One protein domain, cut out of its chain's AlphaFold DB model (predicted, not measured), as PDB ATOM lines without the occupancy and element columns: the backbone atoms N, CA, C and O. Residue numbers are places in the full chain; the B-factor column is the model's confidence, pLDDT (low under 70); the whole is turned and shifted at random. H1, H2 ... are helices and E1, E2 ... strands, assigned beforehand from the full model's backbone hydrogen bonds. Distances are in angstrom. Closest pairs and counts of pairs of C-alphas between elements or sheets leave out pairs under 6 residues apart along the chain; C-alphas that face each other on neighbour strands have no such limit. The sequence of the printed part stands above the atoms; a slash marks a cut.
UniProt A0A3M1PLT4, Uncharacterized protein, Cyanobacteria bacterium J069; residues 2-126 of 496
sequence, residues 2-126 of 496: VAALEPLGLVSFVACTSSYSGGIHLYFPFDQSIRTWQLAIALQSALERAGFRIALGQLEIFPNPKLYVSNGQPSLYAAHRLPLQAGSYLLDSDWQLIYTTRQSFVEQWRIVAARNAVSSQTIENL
ATOM      1  N   VAL A   2      39.447 -86.224  -0.999       85.81
ATOM      2  CA  VAL A   2      38.716 -85.884  -2.241       85.81
ATOM      3  C   VAL A   2      38.857 -86.954  -3.331       85.81
ATOM      4  O   VAL A   2      37.848 -87.390  -3.867       85.81
ATOM      5  N   ALA A   3      40.065 -87.490  -3.542       87.38
ATOM      6  CA  ALA A   3      40.306 -88.592  -4.480       87.38
ATOM      7  C   ALA A   3      39.424 -89.839  -4.236       87.38
ATOM      8  O   ALA A   3      39.063 -90.553  -5.165       87.38
ATOM      9  N   ALA A   4      39.014 -90.100  -2.988       88.44
ATOM     10  CA  ALA A   4      38.129 -91.221  -2.667       88.44
ATOM     11  C   ALA A   4      36.688 -91.014  -3.168       88.44
ATOM     12  O   ALA A   4      35.928 -91.979  -3.253       88.44
ATOM     13  N   LEU A   5      36.306 -89.771  -3.478       91.94
ATOM     14  CA  LEU A   5      34.976 -89.388  -3.949       91.94
ATOM     15  C   LEU A   5      34.890 -89.306  -5.481       91.94
ATOM     16  O   LEU A   5      33.786 -89.335  -6.022       91.94
ATOM     17  N   GLU A   6      36.020 -89.304  -6.192       91.56
ATOM     18  CA  GLU A   6      36.058 -89.303  -7.660       91.56
ATOM     19  C   GLU A   6      35.261 -90.454  -8.297       91.56
ATOM     20  O   GLU A   6      34.530 -90.191  -9.254       91.56
ATOM     21  N   PRO A   7      35.265 -91.700  -7.763       88.88
ATOM     22  CA  PRO A   7      34.432 -92.775  -8.304       88.88
ATOM     23  C   PRO A   7      32.930 -92.497  -8.220       88.88
ATOM     24  O   PRO A   7      32.152 -93.173  -8.884       88.88
ATOM     25  N   LEU A   8      32.502 -91.544  -7.388       88.88
ATOM     26  CA  LEU A   8      31.114 -91.092  -7.304       88.88
ATOM     27  C   LEU A   8      30.790 -89.992  -8.323       88.88
ATOM     28  O   LEU A   8      29.633 -89.601  -8.423       88.88
ATOM     29  N   GLY A   9      31.780 -89.497  -9.070       91.75
ATOM     30  CA  GLY A   9      31.650 -88.328  -9.941       91.75
ATOM     31  C   GLY A   9      31.791 -86.994  -9.202       91.75
ATOM     32  O   GLY A   9      31.463 -85.951  -9.761       91.75
ATOM     33  N   LEU A  10      32.261 -87.020  -7.950       93.44
ATOM     34  CA  LEU A  10      32.507 -85.839  -7.119       93.44
ATOM     35  C   LEU A  10      33.998 -85.488  -7.190       93.44
ATOM     36  O   LEU A  10      34.804 -86.002  -6.417       93.44
ATOM     37  N   VAL A  11      34.360 -84.647  -8.154       94.12
ATOM     38  CA  VAL A  11      35.758 -84.346  -8.519       94.12
ATOM     39  C   VAL A  11      36.188 -82.931  -8.137       94.12
ATOM     40  O   VAL A  11      37.374 -82.621  -8.117       94.12
ATOM     41  N   SER A  12      35.234 -82.050  -7.841       94.12
ATOM     42  CA  SER A  12      35.498 -80.651  -7.523       94.12
ATOM     43  C   SER A  12      34.611 -80.186  -6.370       94.12
ATOM     44  O   SER A  12      33.495 -80.676  -6.192       94.12
ATOM     45  N   PHE A  13      35.105 -79.239  -5.577       94.75
ATOM     46  CA  PHE A  13      34.416 -78.730  -4.396       94.75
ATOM     47  C   PHE A  13      34.608 -77.224  -4.231       94.75
ATOM     48  O   PHE A  13      35.552 -76.640  -4.758       94.75
ATOM     49  N   VAL A  14      33.715 -76.621  -3.453       93.38
ATOM     50  CA  VAL A  14      33.860 -75.276  -2.893       93.38
ATOM     51  C   VAL A  14      34.258 -75.426  -1.427       93.38
ATOM     52  O   VAL A  14      33.542 -76.074  -0.661       93.38
ATOM     53  N   ALA A  15      35.403 -74.867  -1.037       91.94
ATOM     54  CA  ALA A  15      35.886 -74.912   0.338       91.94
ATOM     55  C   ALA A  15      35.456 -73.669   1.117       91.94
ATOM     56  O   ALA A  15      35.550 -72.543   0.629       91.94
ATOM     57  N   CYS A  16      34.987 -73.877   2.344       90.19
ATOM     58  CA  CYS A  16      34.637 -72.812   3.272       90.19
ATOM     59  C   CYS A  16      35.156 -73.130   4.672       90.19
ATOM     60  O   CYS A  16      35.217 -74.295   5.063       90.19
ATOM     61  N   THR A  17      35.434 -72.109   5.475       87.06
ATOM     62  CA  THR A  17      35.587 -72.295   6.924       87.06
ATOM     63  C   THR A  17      34.242 -72.693   7.546       87.06
ATOM     64  O   THR A  17      33.187 -72.258   7.087       87.06
ATOM     65  N   SER A  18      34.237 -73.540   8.577       73.56
ATOM     66  CA  SER A  18      32.999 -73.998   9.224       73.56
ATOM     67  C   SER A  18      32.618 -73.187  10.463       73.56
ATOM     68  O   SER A  18      31.429 -73.075  10.778       73.56
ATOM     69  N   SER A  19      33.597 -72.603  11.166       67.25
ATOM     70  CA  SER A  19      33.410 -71.725  12.329       67.25
ATOM     71  C   SER A  19      34.753 -71.168  12.843       67.25
ATOM     72  O   SER A  19      35.808 -71.443  12.270       67.25
ATOM     73  N   TYR A  20      34.727 -70.453  13.978       60.75
ATOM     74  CA  TYR A  20      35.915 -70.018  14.732       60.75
ATOM     75  C   TYR A  20      36.816 -71.170  15.216       60.75
ATOM     76  O   TYR A  20      37.943 -70.920  15.626       60.75
ATOM     77  N   SER A  21      36.350 -72.424  15.164       68.94
ATOM     78  CA  SER A  21      37.132 -73.599  15.567       68.94
ATOM     79  C   SER A  21      38.185 -74.034  14.538       68.94
ATOM     80  O   SER A  21      38.883 -75.016  14.776       68.94
ATOM     81  N   GLY A  22      38.264 -73.373  13.376       72.19
ATOM     82  CA  GLY A  22      39.195 -73.732  12.297       72.19
ATOM     83  C   GLY A  22      38.777 -74.955  11.470       72.19
ATOM     84  O   GLY A  22      39.565 -75.451  10.671       72.19
ATOM     85  N   GLY A  23      37.547 -75.453  11.641       82.50
ATOM     86  CA  GLY A  23      37.015 -76.530  10.805       82.50
ATOM     87  C   GLY A  23      36.782 -76.086   9.357       82.50
ATOM     88  O   GLY A  23      36.611 -74.896   9.077       82.50
ATOM     89  N   ILE A  24      36.752 -77.049   8.434       88.06
ATOM     90  CA  ILE A  24      36.598 -76.810   6.993       88.06
ATOM     91  C   ILE A  24      35.383 -77.583   6.474       88.06
ATOM     92  O   ILE A  24      35.225 -78.772   6.743       88.06
ATOM     93  N   HIS A  25      34.536 -76.911   5.701       89.62
ATOM     94  CA  HIS A  25      33.448 -77.507   4.937       89.62
ATOM     95  C   HIS A  25      33.823 -77.588   3.462       89.62
ATOM     96  O   HIS A  25      34.229 -76.594   2.863       89.62
ATOM     97  N   LEU A  26      33.634 -78.767   2.869       92.31
ATOM     98  CA  LEU A  26      33.766 -78.971   1.430       92.31
ATOM     99  C   LEU A  26      32.382 -79.230   0.836       92.31
ATOM    100  O   LEU A  26      31.749 -80.244   1.137       92.31
ATOM    101  N   TYR A  27      31.920 -78.323  -0.017       93.62
ATOM    102  CA  TYR A  27      30.660 -78.463  -0.736       93.62
ATOM    103  C   TYR A  27      30.910 -79.050  -2.115       93.62
ATOM    104  O   TYR A  27      31.667 -78.488  -2.900       93.62
ATOM    105  N   PHE A  28      30.226 -80.145  -2.434       94.88
ATOM    106  CA  PHE A  28      30.270 -80.771  -3.752       94.88
ATOM    107  C   PHE A  28      28.921 -80.577  -4.455       94.88
ATOM    108  O   PHE A  28      28.056 -81.451  -4.367       94.88
ATOM    109  N   PRO A  29      28.685 -79.424  -5.099       94.62
ATOM    110  CA  PRO A  29      27.446 -79.186  -5.821       94.62
ATOM    111  C   PRO A  29      27.358 -80.034  -7.088       94.62
ATOM    112  O   PRO A  29      28.377 -80.341  -7.698       94.62
ATOM    113  N   PHE A  30      26.141 -80.401  -7.482       93.56
ATOM    114  CA  PHE A  30      25.816 -81.075  -8.741       93.56
ATOM    115  C   PHE A  30      24.324 -80.875  -9.053       93.56
ATOM    116  O   PHE A  30      23.519 -80.690  -8.141       93.56
ATOM    117  N   ASP A  31      23.948 -80.935 -10.333       89.00
ATOM    118  CA  ASP A  31      22.589 -80.576 -10.786       89.00
ATOM    119  C   ASP A  31      21.593 -81.749 -10.781       89.00
ATOM    120  O   ASP A  31      20.380 -81.568 -10.908       89.00
ATOM    121  N   GLN A  32      22.086 -82.981 -10.661       86.50
ATOM    122  CA  GLN A  32      21.250 -84.175 -10.742       86.50
ATOM    123  C   GLN A  32      20.549 -84.465  -9.413       86.50
ATOM    124  O   GLN A  32      21.180 -84.536  -8.363       86.50
ATOM    125  N   SER A  33      19.241 -84.727  -9.454       88.12
ATOM    126  CA  SER A  33      18.504 -85.174  -8.270       88.12
ATOM    127  C   SER A  33      18.836 -86.631  -7.946       88.12
ATOM    128  O   SER A  33      18.608 -87.521  -8.765       88.12
ATOM    129  N   ILE A  34      19.320 -86.887  -6.730       85.56
ATOM    130  CA  ILE A  34      19.722 -88.218  -6.256       85.56
ATOM    131  C   ILE A  34      19.032 -88.513  -4.928       85.56
ATOM    132  O   ILE A  34      18.837 -87.625  -4.098       85.56
ATOM    133  N   ARG A  35      18.680 -89.783  -4.702       83.19
ATOM    134  CA  ARG A  35      18.114 -90.227  -3.423       83.19
ATOM    135  C   ARG A  35      19.139 -90.014  -2.308       83.19
ATOM    136  O   ARG A  35      20.159 -90.701  -2.248       83.19
ATOM    137  N   THR A  36      18.835 -89.098  -1.393       84.06
ATOM    138  CA  THR A  36      19.737 -88.648  -0.319       84.06
ATOM    139  C   THR A  36      20.300 -89.799   0.517       84.06
ATOM    140  O   THR A  36      21.476 -89.796   0.871       84.06
ATOM    141  N   TRP A  37      19.493 -90.824   0.804       79.06
ATOM    142  CA  TRP A  37      19.934 -91.977   1.593       79.06
ATOM    143  C   TRP A  37      20.946 -92.862   0.853       79.06
ATOM    144  O   TRP A  37      21.873 -93.372   1.480       79.06
ATOM    145  N   GLN A  38      20.806 -93.022  -0.468       83.69
ATOM    146  CA  GLN A  38      21.758 -93.791  -1.276       83.69
ATOM    147  C   GLN A  38      23.092 -93.060  -1.348       83.69
ATOM    148  O   GLN A  38      24.137 -93.680  -1.163       83.69
ATOM    149  N   LEU A  39      23.039 -91.739  -1.540       88.81
ATOM    150  CA  LEU A  39      24.216 -90.881  -1.522       88.81
ATOM    151  C   LEU A  39      24.957 -90.987  -0.183       88.81
ATOM    152  O   LEU A  39      26.161 -91.209  -0.183       88.81
ATOM    153  N   ALA A  40      24.247 -90.923   0.947       87.81
ATOM    154  CA  ALA A  40      24.852 -91.036   2.275       87.81
ATOM    155  C   ALA A  40      25.605 -92.366   2.482       87.81
ATOM    156  O   ALA A  40      26.741 -92.376   2.953       87.81
ATOM    157  N   ILE A  41      24.994 -93.494   2.091       84.50
ATOM    158  CA  ILE A  41      25.630 -94.821   2.178       84.50
ATOM    159  C   ILE A  41      26.833 -94.902   1.234       84.50
ATOM    160  O   ILE A  41      27.892 -95.393   1.629       84.50
ATOM    161  N   ALA A  42      26.687 -94.428  -0.004       89.19
ATOM    162  CA  ALA A  42      27.748 -94.459  -1.004       89.19
ATOM    163  C   ALA A  42      28.959 -93.613  -0.573       89.19
ATOM    164  O   ALA A  42      30.086 -94.095  -0.667       89.19
ATOM    165  N   LEU A  43      28.728 -92.409  -0.036       91.00
ATOM    166  CA  LEU A  43      29.761 -91.528   0.523       91.00
ATOM    167  C   LEU A  43      30.506 -92.201   1.672       91.00
ATOM    168  O   LEU A  43      31.731 -92.315   1.614       91.00
ATOM    169  N   GLN A  44      29.771 -92.701   2.673       87.81
ATOM    170  CA  GLN A  44      30.367 -93.413   3.804       87.81
ATOM    171  C   GLN A  44      31.270 -94.547   3.318       87.81
ATOM    172  O   GLN A  44      32.432 -94.650   3.696       87.81
ATOM    173  N   SER A  45      30.745 -95.354   2.404       86.44
ATOM    174  CA  SER A  45      31.429 -96.541   1.903       86.44
ATOM    175  C   SER A  45      32.630 -96.210   1.024       86.44
ATOM    176  O   SER A  45      33.593 -96.971   0.972       86.44
ATOM    177  N   ALA A  46      32.590 -95.105   0.280       88.88
ATOM    178  CA  ALA A  46      33.730 -94.643  -0.498       88.88
ATOM    179  C   ALA A  46      34.878 -94.202   0.417       88.88
ATOM    180  O   ALA A  46      36.010 -94.646   0.228       88.88
ATOM    181  N   LEU A  47      34.565 -93.416   1.447       86.62
ATOM    182  CA  LEU A  47      35.539 -92.905   2.409       86.62
ATOM    183  C   LEU A  47      36.133 -94.015   3.283       86.62
ATOM    184  O   LEU A  47      37.353 -94.113   3.391       86.62
ATOM    185  N   GLU A  48      35.301 -94.902   3.831       83.94
ATOM    186  CA  GLU A  48      35.761 -96.024   4.658       83.94
ATOM    187  C   GLU A  48      36.650 -96.994   3.866       83.94
ATOM    188  O   GLU A  48      37.673 -97.450   4.375       83.94
ATOM    189  N   ARG A  49      36.330 -97.268   2.590       82.06
ATOM    190  CA  ARG A  49      37.194 -98.084   1.711       82.06
ATOM    191  C   ARG A  49      38.556 -97.448   1.460       82.06
ATOM    192  O   ARG A  49      39.522 -98.176   1.268       82.06
ATOM    193  N   ALA A  50      38.622 -96.122   1.448       82.81
ATOM    194  CA  ALA A  50      39.869 -95.381   1.324       82.81
ATOM    195  C   ALA A  50      40.600 -95.206   2.672       82.81
ATOM    196  O   ALA A  50      41.616 -94.520   2.724       82.81
ATOM    197  N   GLY A  51      40.106 -95.825   3.753       78.75
ATOM    198  CA  GLY A  51      40.739 -95.825   5.072       78.75
ATOM    199  C   GLY A  51      40.356 -94.647   5.969       78.75
ATOM    200  O   GLY A  51      40.902 -94.522   7.066       78.75
ATOM    201  N   PHE A  52      39.418 -93.793   5.552       80.31
ATOM    202  CA  PHE A  52      38.953 -92.679   6.377       80.31
ATOM    203  C   PHE A  52      37.956 -93.157   7.437       80.31
ATOM    204  O   PHE A  52      37.076 -93.974   7.165       80.31
ATOM    205  N   ARG A  53      38.072 -92.609   8.649       77.50
ATOM    206  CA  ARG A  53      37.110 -92.826   9.735       77.50
ATOM    207  C   ARG A  53      36.151 -91.649   9.794       77.50
ATOM    208  O   ARG A  53      36.593 -90.509   9.864       77.50
ATOM    209  N   ILE A  54      34.855 -91.937   9.773       79.50
ATOM    210  CA  ILE A  54      33.807 -90.922   9.883       79.50
ATOM    211  C   ILE A  54      33.456 -90.780  11.358       79.50
ATOM    212  O   ILE A  54      32.958 -91.723  11.975       79.50
ATOM    213  N   ALA A  55      33.759 -89.619  11.924       72.50
ATOM    214  CA  ALA A  55      33.566 -89.313  13.334       72.50
ATOM    215  C   ALA A  55      33.286 -87.819  13.513       72.50
ATOM    216  O   ALA A  55      33.872 -86.983  12.818       72.50
ATOM    217  N   LEU A  56      32.407 -87.503  14.466       76.12
ATOM    218  CA  LEU A  56      32.076 -86.126  14.830       76.12
ATOM    219  C   LEU A  56      33.342 -85.361  15.238       76.12
ATOM    220  O   LEU A  56      34.201 -85.900  15.938       76.12
ATOM    221  N   GLY A  57      33.469 -84.123  14.769       73.88
ATOM    222  CA  GLY A  57      34.624 -83.255  14.993       73.88
ATOM    223  C   GLY A  57      35.893 -83.616  14.209       73.88
ATOM    224  O   GLY A  57      36.866 -82.873  14.294       73.88
ATOM    225  N   GLN A  58      35.913 -84.718  13.449       82.06
ATOM    226  CA  GLN A  58      37.068 -85.119  12.630       82.06
ATOM    227  C   GLN A  58      36.735 -85.123  11.141       82.06
ATOM    228  O   GLN A  58      37.314 -84.377  10.357       82.06
ATOM    229  N   LEU A  59      35.793 -85.980  10.752       85.81
ATOM    230  CA  LEU A  59      35.313 -86.103   9.386       85.81
ATOM    231  C   LEU A  59      33.829 -86.424   9.441       85.81
ATOM    232  O   LEU A  59      33.424 -87.555   9.719       85.81
ATOM    233  N   GLU A  60      33.035 -85.405   9.161       87.69
ATOM    234  CA  GLU A  60      31.587 -85.487   9.113       87.69
ATOM    235  C   GLU A  60      31.124 -85.462   7.659       87.69
ATOM    236  O   GLU A  60      31.711 -84.784   6.814       87.69
ATOM    237  N   ILE A  61      30.070 -86.218   7.360       90.75
ATOM    238  CA  ILE A  61      29.476 -86.255   6.025       90.75
ATOM    239  C   ILE A  61      28.019 -85.830   6.074       90.75
ATOM    240  O   ILE A  61      27.248 -86.254   6.937       90.75
ATOM    241  N   PHE A  62      27.644 -85.018   5.091       89.94
ATOM    242  CA  PHE A  62      26.301 -84.492   4.920       89.94
ATOM    243  C   PHE A  62      25.885 -84.751   3.465       89.94
ATOM    244  O   PHE A  62      26.512 -84.208   2.557       89.94
ATOM    245  N   PRO A  63      24.878 -85.607   3.207       88.00
ATOM    246  CA  PRO A  63      24.012 -86.278   4.180       88.00
ATOM    247  C   PRO A  63      24.710 -87.404   4.966       88.00
ATOM    248  O   PRO A  63      25.485 -88.178   4.406       88.00
ATOM    249  N   ASN A  64      24.373 -87.544   6.254       84.00
ATOM    250  CA  ASN A  64      24.884 -88.624   7.097       84.00
ATOM    251  C   ASN A  64      24.109 -89.946   6.885       84.00
ATOM    252  O   ASN A  64      22.894 -89.928   6.657       84.00
ATOM    253  N   PRO A  65      24.777 -91.110   6.965       74.25
ATOM    254  CA  PRO A  65      24.154 -92.418   6.794       74.25
ATOM    255  C   PRO A  65      23.270 -92.716   8.005       74.25
ATOM    256  O   PRO A  65      23.743 -92.822   9.134       74.25
ATOM    257  N   LYS A  66      21.964 -92.852   7.777       68.38
ATOM    258  CA  LYS A  66      21.007 -93.183   8.835       68.38
ATOM    259  C   LYS A  66      20.675 -94.657   8.841       68.38
ATOM    260  O   LYS A  66      20.436 -95.254   7.792       68.38
ATOM    261  N   LEU A  67      20.563 -95.204  10.044       52.00
ATOM    262  CA  LEU A  67      19.768 -96.398  10.288       52.00
ATOM    263  C   LEU A  67      18.308 -95.972  10.465       52.00
ATOM    264  O   LEU A  67      18.036 -94.865  10.934       52.00
ATOM    265  N   TYR A  68      17.376 -96.835  10.066       43.59
ATOM    266  CA  TYR A  68      15.950 -96.606  10.282       43.59
ATOM    267  C   TYR A  68      15.726 -96.456  11.792       43.59
ATOM    268  O   TYR A  68      15.879 -97.422  12.542       43.59
ATOM    269  N   VAL A  69      15.456 -95.232  12.255       41.38
ATOM    270  CA  VAL A  69      15.207 -94.992  13.674       41.38
ATOM    271  C   VAL A  69      13.843 -95.567  13.976       41.38
ATOM    272  O   VAL A  69      12.864 -95.326  13.278       41.38
ATOM    273  N   SER A  70      13.806 -96.378  15.016       41.84
ATOM    274  CA  SER A  70      12.662 -97.201  15.329       41.84
ATOM    275  C   SER A  70      11.445 -96.340  15.755       41.84
ATOM    276  O   SER A  70      10.316 -96.785  15.628       41.84
ATOM    277  N   ASN A  71      11.602 -95.097  16.210       40.03
ATOM    278  CA  ASN A  71      10.564 -94.354  16.946       40.03
ATOM    279  C   ASN A  71       9.495 -93.615  16.108       40.03
ATOM    280  O   ASN A  71       9.014 -92.573  16.544       40.03
ATOM    281  N   GLY A  72       9.113 -94.097  14.923       43.22
ATOM    282  CA  GLY A  72       7.944 -93.560  14.199       43.22
ATOM    283  C   GLY A  72       8.081 -92.155  13.600       43.22
ATOM    284  O   GLY A  72       7.237 -91.743  12.813       43.22
ATOM    285  N   GLN A  73       9.145 -91.426  13.929       43.47
ATOM    286  CA  GLN A  73       9.464 -90.122  13.362       43.47
ATOM    287  C   GLN A  73      10.495 -90.293  12.241       43.47
ATOM    288  O   GLN A  73      11.486 -91.010  12.441       43.47
ATOM    289  N   PRO A  74      10.319 -89.642  11.074       52.28
ATOM    290  CA  PRO A  74      11.348 -89.629  10.049       52.28
ATOM    291  C   PRO A  74      12.610 -89.021  10.660       52.28
ATOM    292  O   PRO A  74      12.652 -87.846  11.013       52.28
ATOM    293  N   SER A  75      13.651 -89.838  10.824       60.16
ATOM    294  CA  SER A  75      14.943 -89.347  11.295       60.16
ATOM    295  C   SER A  75      15.407 -88.244  10.348       60.16
ATOM    296  O   SER A  75      15.522 -88.482   9.143       60.16
ATOM    297  N   LEU A  76      15.642 -87.037  10.868       66.56
ATOM    298  CA  LEU A  76      16.164 -85.893  10.114       66.56
ATOM    299  C   LEU A  76      17.680 -86.010   9.951       66.56
ATOM    300  O   LEU A  76      18.350 -86.649  10.759       66.56
ATOM    301  N   TYR A  77      18.214 -85.513   8.826       77.56
ATOM    302  CA  TYR A  77      19.661 -85.604   8.577       77.56
ATOM    303  C   TYR A  77      20.355 -84.665   9.546       77.56
ATOM    304  O   TYR A  77      19.735 -83.717  10.027       77.56
ATOM    305  N   ALA A  78      21.619 -84.947   9.845       79.25
ATOM    306  CA  ALA A  78      22.425 -84.020  10.608       79.25
ATOM    307  C   ALA A  78      22.343 -82.649   9.921       79.25
ATOM    308  O   ALA A  78      22.543 -82.533   8.706       79.25
ATOM    309  N   ALA A  79      21.945 -81.638  10.689       81.25
ATOM    310  CA  ALA A  79      21.909 -80.277  10.196       81.25
ATOM    311  C   ALA A  79      23.351 -79.821   9.964       81.25
ATOM    312  O   ALA A  79      24.233 -80.109  10.771       81.25
ATOM    313  N   HIS A  80      23.578 -79.104   8.870       81.69
ATOM    314  CA  HIS A  80      24.846 -78.437   8.620       81.69
ATOM    315  C   HIS A  80      24.592 -76.946   8.445       81.69
ATOM    316  O   HIS A  80      23.500 -76.516   8.060       81.69
ATOM    317  N   ARG A  81      25.611 -76.156   8.760       79.81
ATOM    318  CA  ARG A  81      25.556 -74.707   8.638       79.81
ATOM    319  C   ARG A  81      25.648 -74.296   7.172       79.81
ATOM    320  O   ARG A  81      26.504 -74.811   6.463       79.81
ATOM    321  N   LEU A  82      24.809 -73.354   6.742       83.38
ATOM    322  CA  LEU A  82      24.844 -72.839   5.372       83.38
ATOM    323  C   LEU A  82      26.133 -72.041   5.100       83.38
ATOM    324  O   LEU A  82      26.635 -71.364   6.006       83.38
ATOM    325  N   PRO A  83      26.646 -72.073   3.858       84.69
ATOM    326  CA  PRO A  83      27.795 -71.265   3.471       84.69
ATOM    327  C   PRO A  83      27.470 -69.765   3.536       84.69
ATOM    328  O   PRO A  83      26.310 -69.362   3.432       84.69
ATOM    329  N   LEU A  84      28.509 -68.940   3.690       83.12
ATOM    330  CA  LEU A  84      28.447 -67.469   3.775       83.12
ATOM    331  C   LEU A  84      27.712 -66.890   4.994       83.12
ATOM    332  O   LEU A  84      27.415 -65.699   5.036       83.12
ATOM    333  N   GLN A  85      27.432 -67.704   6.011       85.44
ATOM    334  CA  GLN A  85      27.054 -67.192   7.328       85.44
ATOM    335  C   GLN A  85      28.292 -66.701   8.097       85.44
ATOM    336  O   GLN A  85      29.412 -67.102   7.795       85.44
ATOM    337  N   ALA A  86      28.110 -65.868   9.127       81.56
ATOM    338  CA  ALA A  86      29.216 -65.316   9.918       81.56
ATOM    339  C   ALA A  86      30.193 -66.404  10.426       81.56
ATOM    340  O   ALA A  86      29.807 -67.272  11.209       81.56
ATOM    341  N   GLY A  87      31.455 -66.377   9.992       78.06
ATOM    342  CA  GLY A  87      32.445 -67.426  10.293       78.06
ATOM    343  C   GLY A  87      32.584 -68.527   9.227       78.06
ATOM    344  O   GLY A  87      33.357 -69.461   9.429       78.06
ATOM    345  N   SER A  88      31.865 -68.420   8.104       85.00
ATOM    346  CA  SER A  88      32.010 -69.265   6.913       85.00
ATOM    347  C   SER A  88      32.480 -68.437   5.721       85.00
ATOM    348  O   SER A  88      31.664 -67.883   4.986       85.00
ATOM    349  N   TYR A  89      33.788 -68.409   5.497       86.00
ATOM    350  CA  TYR A  89      34.430 -67.674   4.407       86.00
ATOM    351  C   TYR A  89      34.993 -68.643   3.371       86.00
ATOM    352  O   TYR A  89      35.405 -69.744   3.740       86.00
ATOM    353  N   LEU A  90      34.987 -68.257   2.090       89.62
ATOM    354  CA  LEU A  90      35.592 -69.076   1.040       89.62
ATOM    355  C   LEU A  90      37.100 -69.191   1.237       89.62
ATOM    356  O   LEU A  90      37.756 -68.253   1.695       89.62
ATOM    357  N   LEU A  91      37.616 -70.341   0.814       88.50
ATOM    358  CA  LEU A  91      39.038 -70.630   0.758       88.50
ATOM    359  C   LEU A  91      39.478 -70.831  -0.695       88.50
ATOM    360  O   LEU A  91      38.716 -71.363  -1.506       88.50
ATOM    361  N   ASP A  92      40.699 -70.412  -1.014       85.38
ATOM    362  CA  ASP A  92      41.351 -70.724  -2.288       85.38
ATOM    363  C   ASP A  92      42.028 -72.111  -2.280       85.38
ATOM    364  O   ASP A  92      41.855 -72.918  -1.361       85.38
ATOM    365  N   SER A  93      42.784 -72.415  -3.340       84.25
ATOM    366  CA  SER A  93      43.543 -73.664  -3.474       84.25
ATOM    367  C   SER A  93      44.657 -73.830  -2.438       84.25
ATOM    368  O   SER A  93      45.040 -74.963  -2.153       84.25
ATOM    369  N   ASP A  94      45.140 -72.726  -1.869       84.94
ATOM    370  CA  ASP A  94      46.188 -72.685  -0.847       84.94
ATOM    371  C   ASP A  94      45.595 -72.619   0.574       84.94
ATOM    372  O   ASP A  94      46.306 -72.390   1.559       84.94
ATOM    373  N   TRP A  95      44.282 -72.858   0.686       84.88
ATOM    374  CA  TRP A  95      43.499 -72.826   1.920       84.88
ATOM    375  C   TRP A  95      43.524 -71.468   2.632       84.88
ATOM    376  O   TRP A  95      43.295 -71.401   3.841       84.88
ATOM    377  N   GLN A  96      43.773 -70.386   1.893       85.94
ATOM    378  CA  GLN A  96      43.745 -69.022   2.412       85.94
ATOM    379  C   GLN A  96      42.366 -68.396   2.232       85.94
ATOM    380  O   GLN A  96      41.624 -68.726   1.305       85.94
ATOM    381  N   LEU A  97      42.008 -67.483   3.139       85.75
ATOM    382  CA  LEU A  97      40.735 -66.775   3.056       85.75
ATOM    383  C   LEU A  97      40.736 -65.831   1.857       85.75
ATOM    384  O   LEU A  97      41.613 -64.980   1.725       85.75
ATOM    385  N   ILE A  98      39.677 -65.916   1.058       84.88
ATOM    386  CA  ILE A  98      39.432 -64.969  -0.027       84.88
ATOM    387  C   ILE A  98      38.234 -64.084   0.284       84.88
ATOM    388  O   ILE A  98      37.219 -64.517   0.847       84.88
ATOM    389  N   TYR A  99      38.334 -62.818  -0.122       79.25
ATOM    390  CA  TYR A  99      37.206 -61.907  -0.028       79.25
ATOM    391  C   TYR A  99      36.039 -62.463  -0.842       79.25
ATOM    392  O   TYR A  99      36.142 -62.706  -2.045       79.25
ATOM    393  N   THR A 100      34.925 -62.702  -0.159       76.44
ATOM    394  CA  THR A 100      33.789 -63.399  -0.747       76.44
ATOM    395  C   THR A 100      32.640 -62.437  -0.965       76.44
ATOM    396  O   THR A 100      32.122 -61.852  -0.016       76.44
ATOM    397  N   THR A 101      32.186 -62.328  -2.210       83.75
ATOM    398  CA  THR A 101      30.892 -61.727  -2.519       83.75
ATOM    399  C   THR A 101      29.892 -62.833  -2.821       83.75
ATOM    400  O   THR A 101      30.247 -63.948  -3.212       83.75
ATOM    401  N   ARG A 102      28.599 -62.530  -2.682       87.88
ATOM    402  CA  ARG A 102      27.541 -63.467  -3.079       87.88
ATOM    403  C   ARG A 102      27.683 -63.889  -4.548       87.88
ATOM    404  O   ARG A 102      27.412 -65.039  -4.877       87.88
ATOM    405  N   GLN A 103      28.102 -62.971  -5.418       89.56
ATOM    406  CA  GLN A 103      28.279 -63.241  -6.842       89.56
ATOM    407  C   GLN A 103      29.446 -64.199  -7.093       89.56
ATOM    408  O   GLN A 103      29.245 -65.200  -7.780       89.56
ATOM    409  N   SER A 104      30.613 -63.956  -6.484       87.75
ATOM    410  CA  SER A 104      31.781 -64.829  -6.664       87.75
ATOM    411  C   SER A 104      31.528 -66.241  -6.130       87.75
ATOM    412  O   SER A 104      31.898 -67.218  -6.778       87.75
ATOM    413  N   PHE A 105      30.810 -66.371  -5.010       90.50
ATOM    414  CA  PHE A 105      30.400 -67.675  -4.484       90.50
ATOM    415  C   PHE A 105      29.486 -68.441  -5.448       90.50
ATOM    416  O   PHE A 105      29.716 -69.617  -5.719       90.50
ATOM    417  N   VAL A 106      28.443 -67.791  -5.979       92.38
ATOM    418  CA  VAL A 106      27.493 -68.439  -6.902       92.38
ATOM    419  C   VAL A 106      28.178 -68.848  -8.205       92.38
ATOM    420  O   VAL A 106      27.870 -69.905  -8.756       92.38
ATOM    421  N   GLU A 107      29.109 -68.036  -8.698       92.44
ATOM    422  CA  GLU A 107      29.892 -68.357  -9.888       92.44
ATOM    423  C   GLU A 107      30.781 -69.586  -9.664       92.44
ATOM    424  O   GLU A 107      30.695 -70.547 -10.431       92.44
ATOM    425  N   GLN A 108      31.537 -69.621  -8.563       91.81
ATOM    426  CA  GLN A 108      32.328 -70.797  -8.190       91.81
ATOM    427  C   GLN A 108      31.452 -72.039  -8.012       91.81
ATOM    428  O   GLN A 108      31.775 -73.101  -8.540       91.81
ATOM    429  N   TRP A 109      30.306 -71.907  -7.338       94.00
ATOM    430  CA  TRP A 109      29.356 -73.001  -7.154       94.00
ATOM    431  C   TRP A 109      28.908 -73.600  -8.489       94.00
ATOM    432  O   TRP A 109      28.896 -74.818  -8.639       94.00
ATOM    433  N   ARG A 110      28.579 -72.759  -9.479       95.12
ATOM    434  CA  ARG A 110      28.172 -73.206 -10.821       95.12
ATOM    435  C   ARG A 110      29.311 -73.885 -11.577       95.12
ATOM    436  O   ARG A 110      29.084 -74.922 -12.195       95.12
ATOM    437  N   ILE A 111      30.526 -73.339 -11.510       94.00
ATOM    438  CA  ILE A 111      31.712 -73.934 -12.149       94.00
ATOM    439  C   ILE A 111      31.988 -75.325 -11.571       94.00
ATOM    440  O   ILE A 111      32.224 -76.278 -12.313       94.00
ATOM    441  N   VAL A 112      31.927 -75.453 -10.246       95.06
ATOM    442  CA  VAL A 112      32.133 -76.728  -9.556       95.06
ATOM    443  C   VAL A 112      30.998 -77.709  -9.868       95.06
ATOM    444  O   VAL A 112      31.270 -78.873 -10.159       95.06
ATOM    445  N   ALA A 113      29.745 -77.245  -9.887       95.31
ATOM    446  CA  ALA A 113      28.587 -78.073 -10.219       95.31
ATOM    447  C   ALA A 113      28.702 -78.688 -11.617       95.31
ATOM    448  O   ALA A 113      28.462 -79.881 -11.782       95.31
ATOM    449  N   ALA A 114      29.158 -77.901 -12.597       94.12
ATOM    450  CA  ALA A 114      29.367 -78.363 -13.967       94.12
ATOM    451  C   ALA A 114      30.469 -79.431 -14.091       94.12
ATOM    452  O   ALA A 114      30.455 -80.223 -15.033       94.12
ATOM    453  N   ARG A 115      31.425 -79.472 -13.153       93.62
ATOM    454  CA  ARG A 115      32.501 -80.477 -13.123       93.62
ATOM    455  C   ARG A 115      32.075 -81.786 -12.461       93.62
ATOM    456  O   ARG A 115      32.609 -82.837 -12.805       93.62
ATOM    457  N   ASN A 116      31.130 -81.739 -11.526       94.25
ATOM    458  CA  ASN A 116      30.683 -82.914 -10.787       94.25
ATOM    459  C   ASN A 116      29.629 -83.705 -11.573       94.25
ATOM    460  O   ASN A 116      28.435 -83.406 -11.557       94.25
ATOM    461  N   ALA A 117      30.075 -84.772 -12.233       90.81
ATOM    462  CA  ALA A 117      29.235 -85.674 -13.013       90.81
ATOM    463  C   ALA A 117      28.785 -86.889 -12.185       90.81
ATOM    464  O   ALA A 117      29.196 -88.025 -12.426       90.81
ATOM    465  N   VAL A 118      27.926 -86.660 -11.191       88.81
ATOM    466  CA  VAL A 118      27.401 -87.747 -10.351       88.81
ATOM    467  C   VAL A 118      26.414 -88.595 -11.147       88.81
ATOM    468  O   VAL A 118      25.491 -88.062 -11.743       88.81
ATOM    469  N   SER A 119      26.574 -89.919 -11.148       86.94
ATOM    470  CA  SER A 119      25.643 -90.845 -11.809       86.94
ATOM    471  C   SER A 119      24.807 -91.601 -10.783       86.94
ATOM    472  O   SER A 119      25.347 -92.282  -9.908       86.94
ATOM    473  N   SER A 120      23.478 -91.548 -10.930       85.06
ATOM    474  CA  SER A 120      22.548 -92.306 -10.075       85.06
ATOM    475  C   SER A 120      22.851 -93.810 -10.086       85.06
ATOM    476  O   SER A 120      22.808 -94.452  -9.039       85.06
ATOM    477  N   GLN A 121      23.242 -94.359 -11.241       84.44
ATOM    478  CA  GLN A 121      23.597 -95.774 -11.367       84.44
ATOM    479  C   GLN A 121      24.859 -96.115 -10.568       84.44
ATOM    480  O   GLN A 121      24.917 -97.149  -9.904       84.44
ATOM    481  N   THR A 122      25.870 -95.247 -10.614       85.44
ATOM    482  CA  THR A 122      27.129 -95.442  -9.885       85.44
ATOM    483  C   THR A 122      26.904 -95.392  -8.376       85.44
ATOM    484  O   THR A 122      27.393 -96.259  -7.649       85.44
ATOM    485  N   ILE A 123      26.097 -94.433  -7.916       86.81
ATOM    486  CA  ILE A 123      25.688 -94.309  -6.513       86.81
ATOM    487  C   ILE A 123      24.928 -95.559  -6.057       86.81
ATOM    488  O   ILE A 123      25.238 -96.120  -5.007       86.81
ATOM    489  N   GLU A 124      23.973 -96.037  -6.857       83.56
ATOM    490  CA  GLU A 124      23.191 -97.230  -6.535       83.56
ATOM    491  C   GLU A 124      24.061 -98.493  -6.484       83.56
ATOM    492  O   GLU A 124      23.973 -99.267  -5.529       83.56
ATOM    493  N   ASN A 125      24.939 -98.689  -7.471       81.88
ATOM    494  CA  ASN A 125      25.851 -99.831  -7.520       81.88
ATOM    495  C   ASN A 125      26.788 -99.849  -6.309       81.88
ATOM    496  O   ASN A 125      27.005-100.904  -5.702       81.88
ATOM    497  N   LEU A 126      27.314 -98.686  -5.921       80.69
ATOM    498  CA  LEU A 126      28.199 -98.602  -4.772       80.69
ATOM    499  C   LEU A 126      27.454 -98.813  -3.453       80.69
ATOM    500  O   LEU A 126      27.935 -99.558  -2.600       80.69
TER     501      LEU A 126
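Overview. This is residues 2 to 126 of the 496 residues of an uncharacterized protein of Cyanobacteria bacterium J069 (UniProt A0A3M1PLT4). The body is mostly loops, with little regular structure: H1 and H3 pair at one side, and on the other H2 is near the small strand hairpin E1 and E2. The long unnamed stretch 50 to 101 runs between the two sides; its residues 68 to 74 stick out. The printed part has 125 residues, 43 in named elements, ordered E1, E2, H1, H2, H3: mostly helix, one antiparallel sheet, compact, radius of gyration of the C-alphas 15.2 A, spans 44 by 30 by 28 A.

Along the chain. E1, residues 14 to 17, begins at C-alpha 14 (33.860, -75.276, -2.893). E2 is residues 24 to 27; H1, 36 to 49, 19.9 A; H2, 102 to 115, 20.4 A. H3, 120 to 126, ends at C-alpha 126 (28.199, -98.602, -4.772).

Arrangement. E1 and E2 form an antiparallel hairpin; N 14 and O 27 are 2.8 A apart, within hydrogen-bond range. The closest C-alphas of E1 and H2, Val 14 and Trp 109, are 6.6 A apart. H1 and H3 touch, closest C-alphas Ala 42 and Leu 126, 5.6 A. H1 and H2 are apart. In H1, H2 and H3 every O i to N i+4 pair is within hydrogen-bond range.

Size, cuts and confidence. The printed part has no cut. H1 to H2 is a long link. Residues 19 to 21 and 66 to 76 have pLDDT under 70.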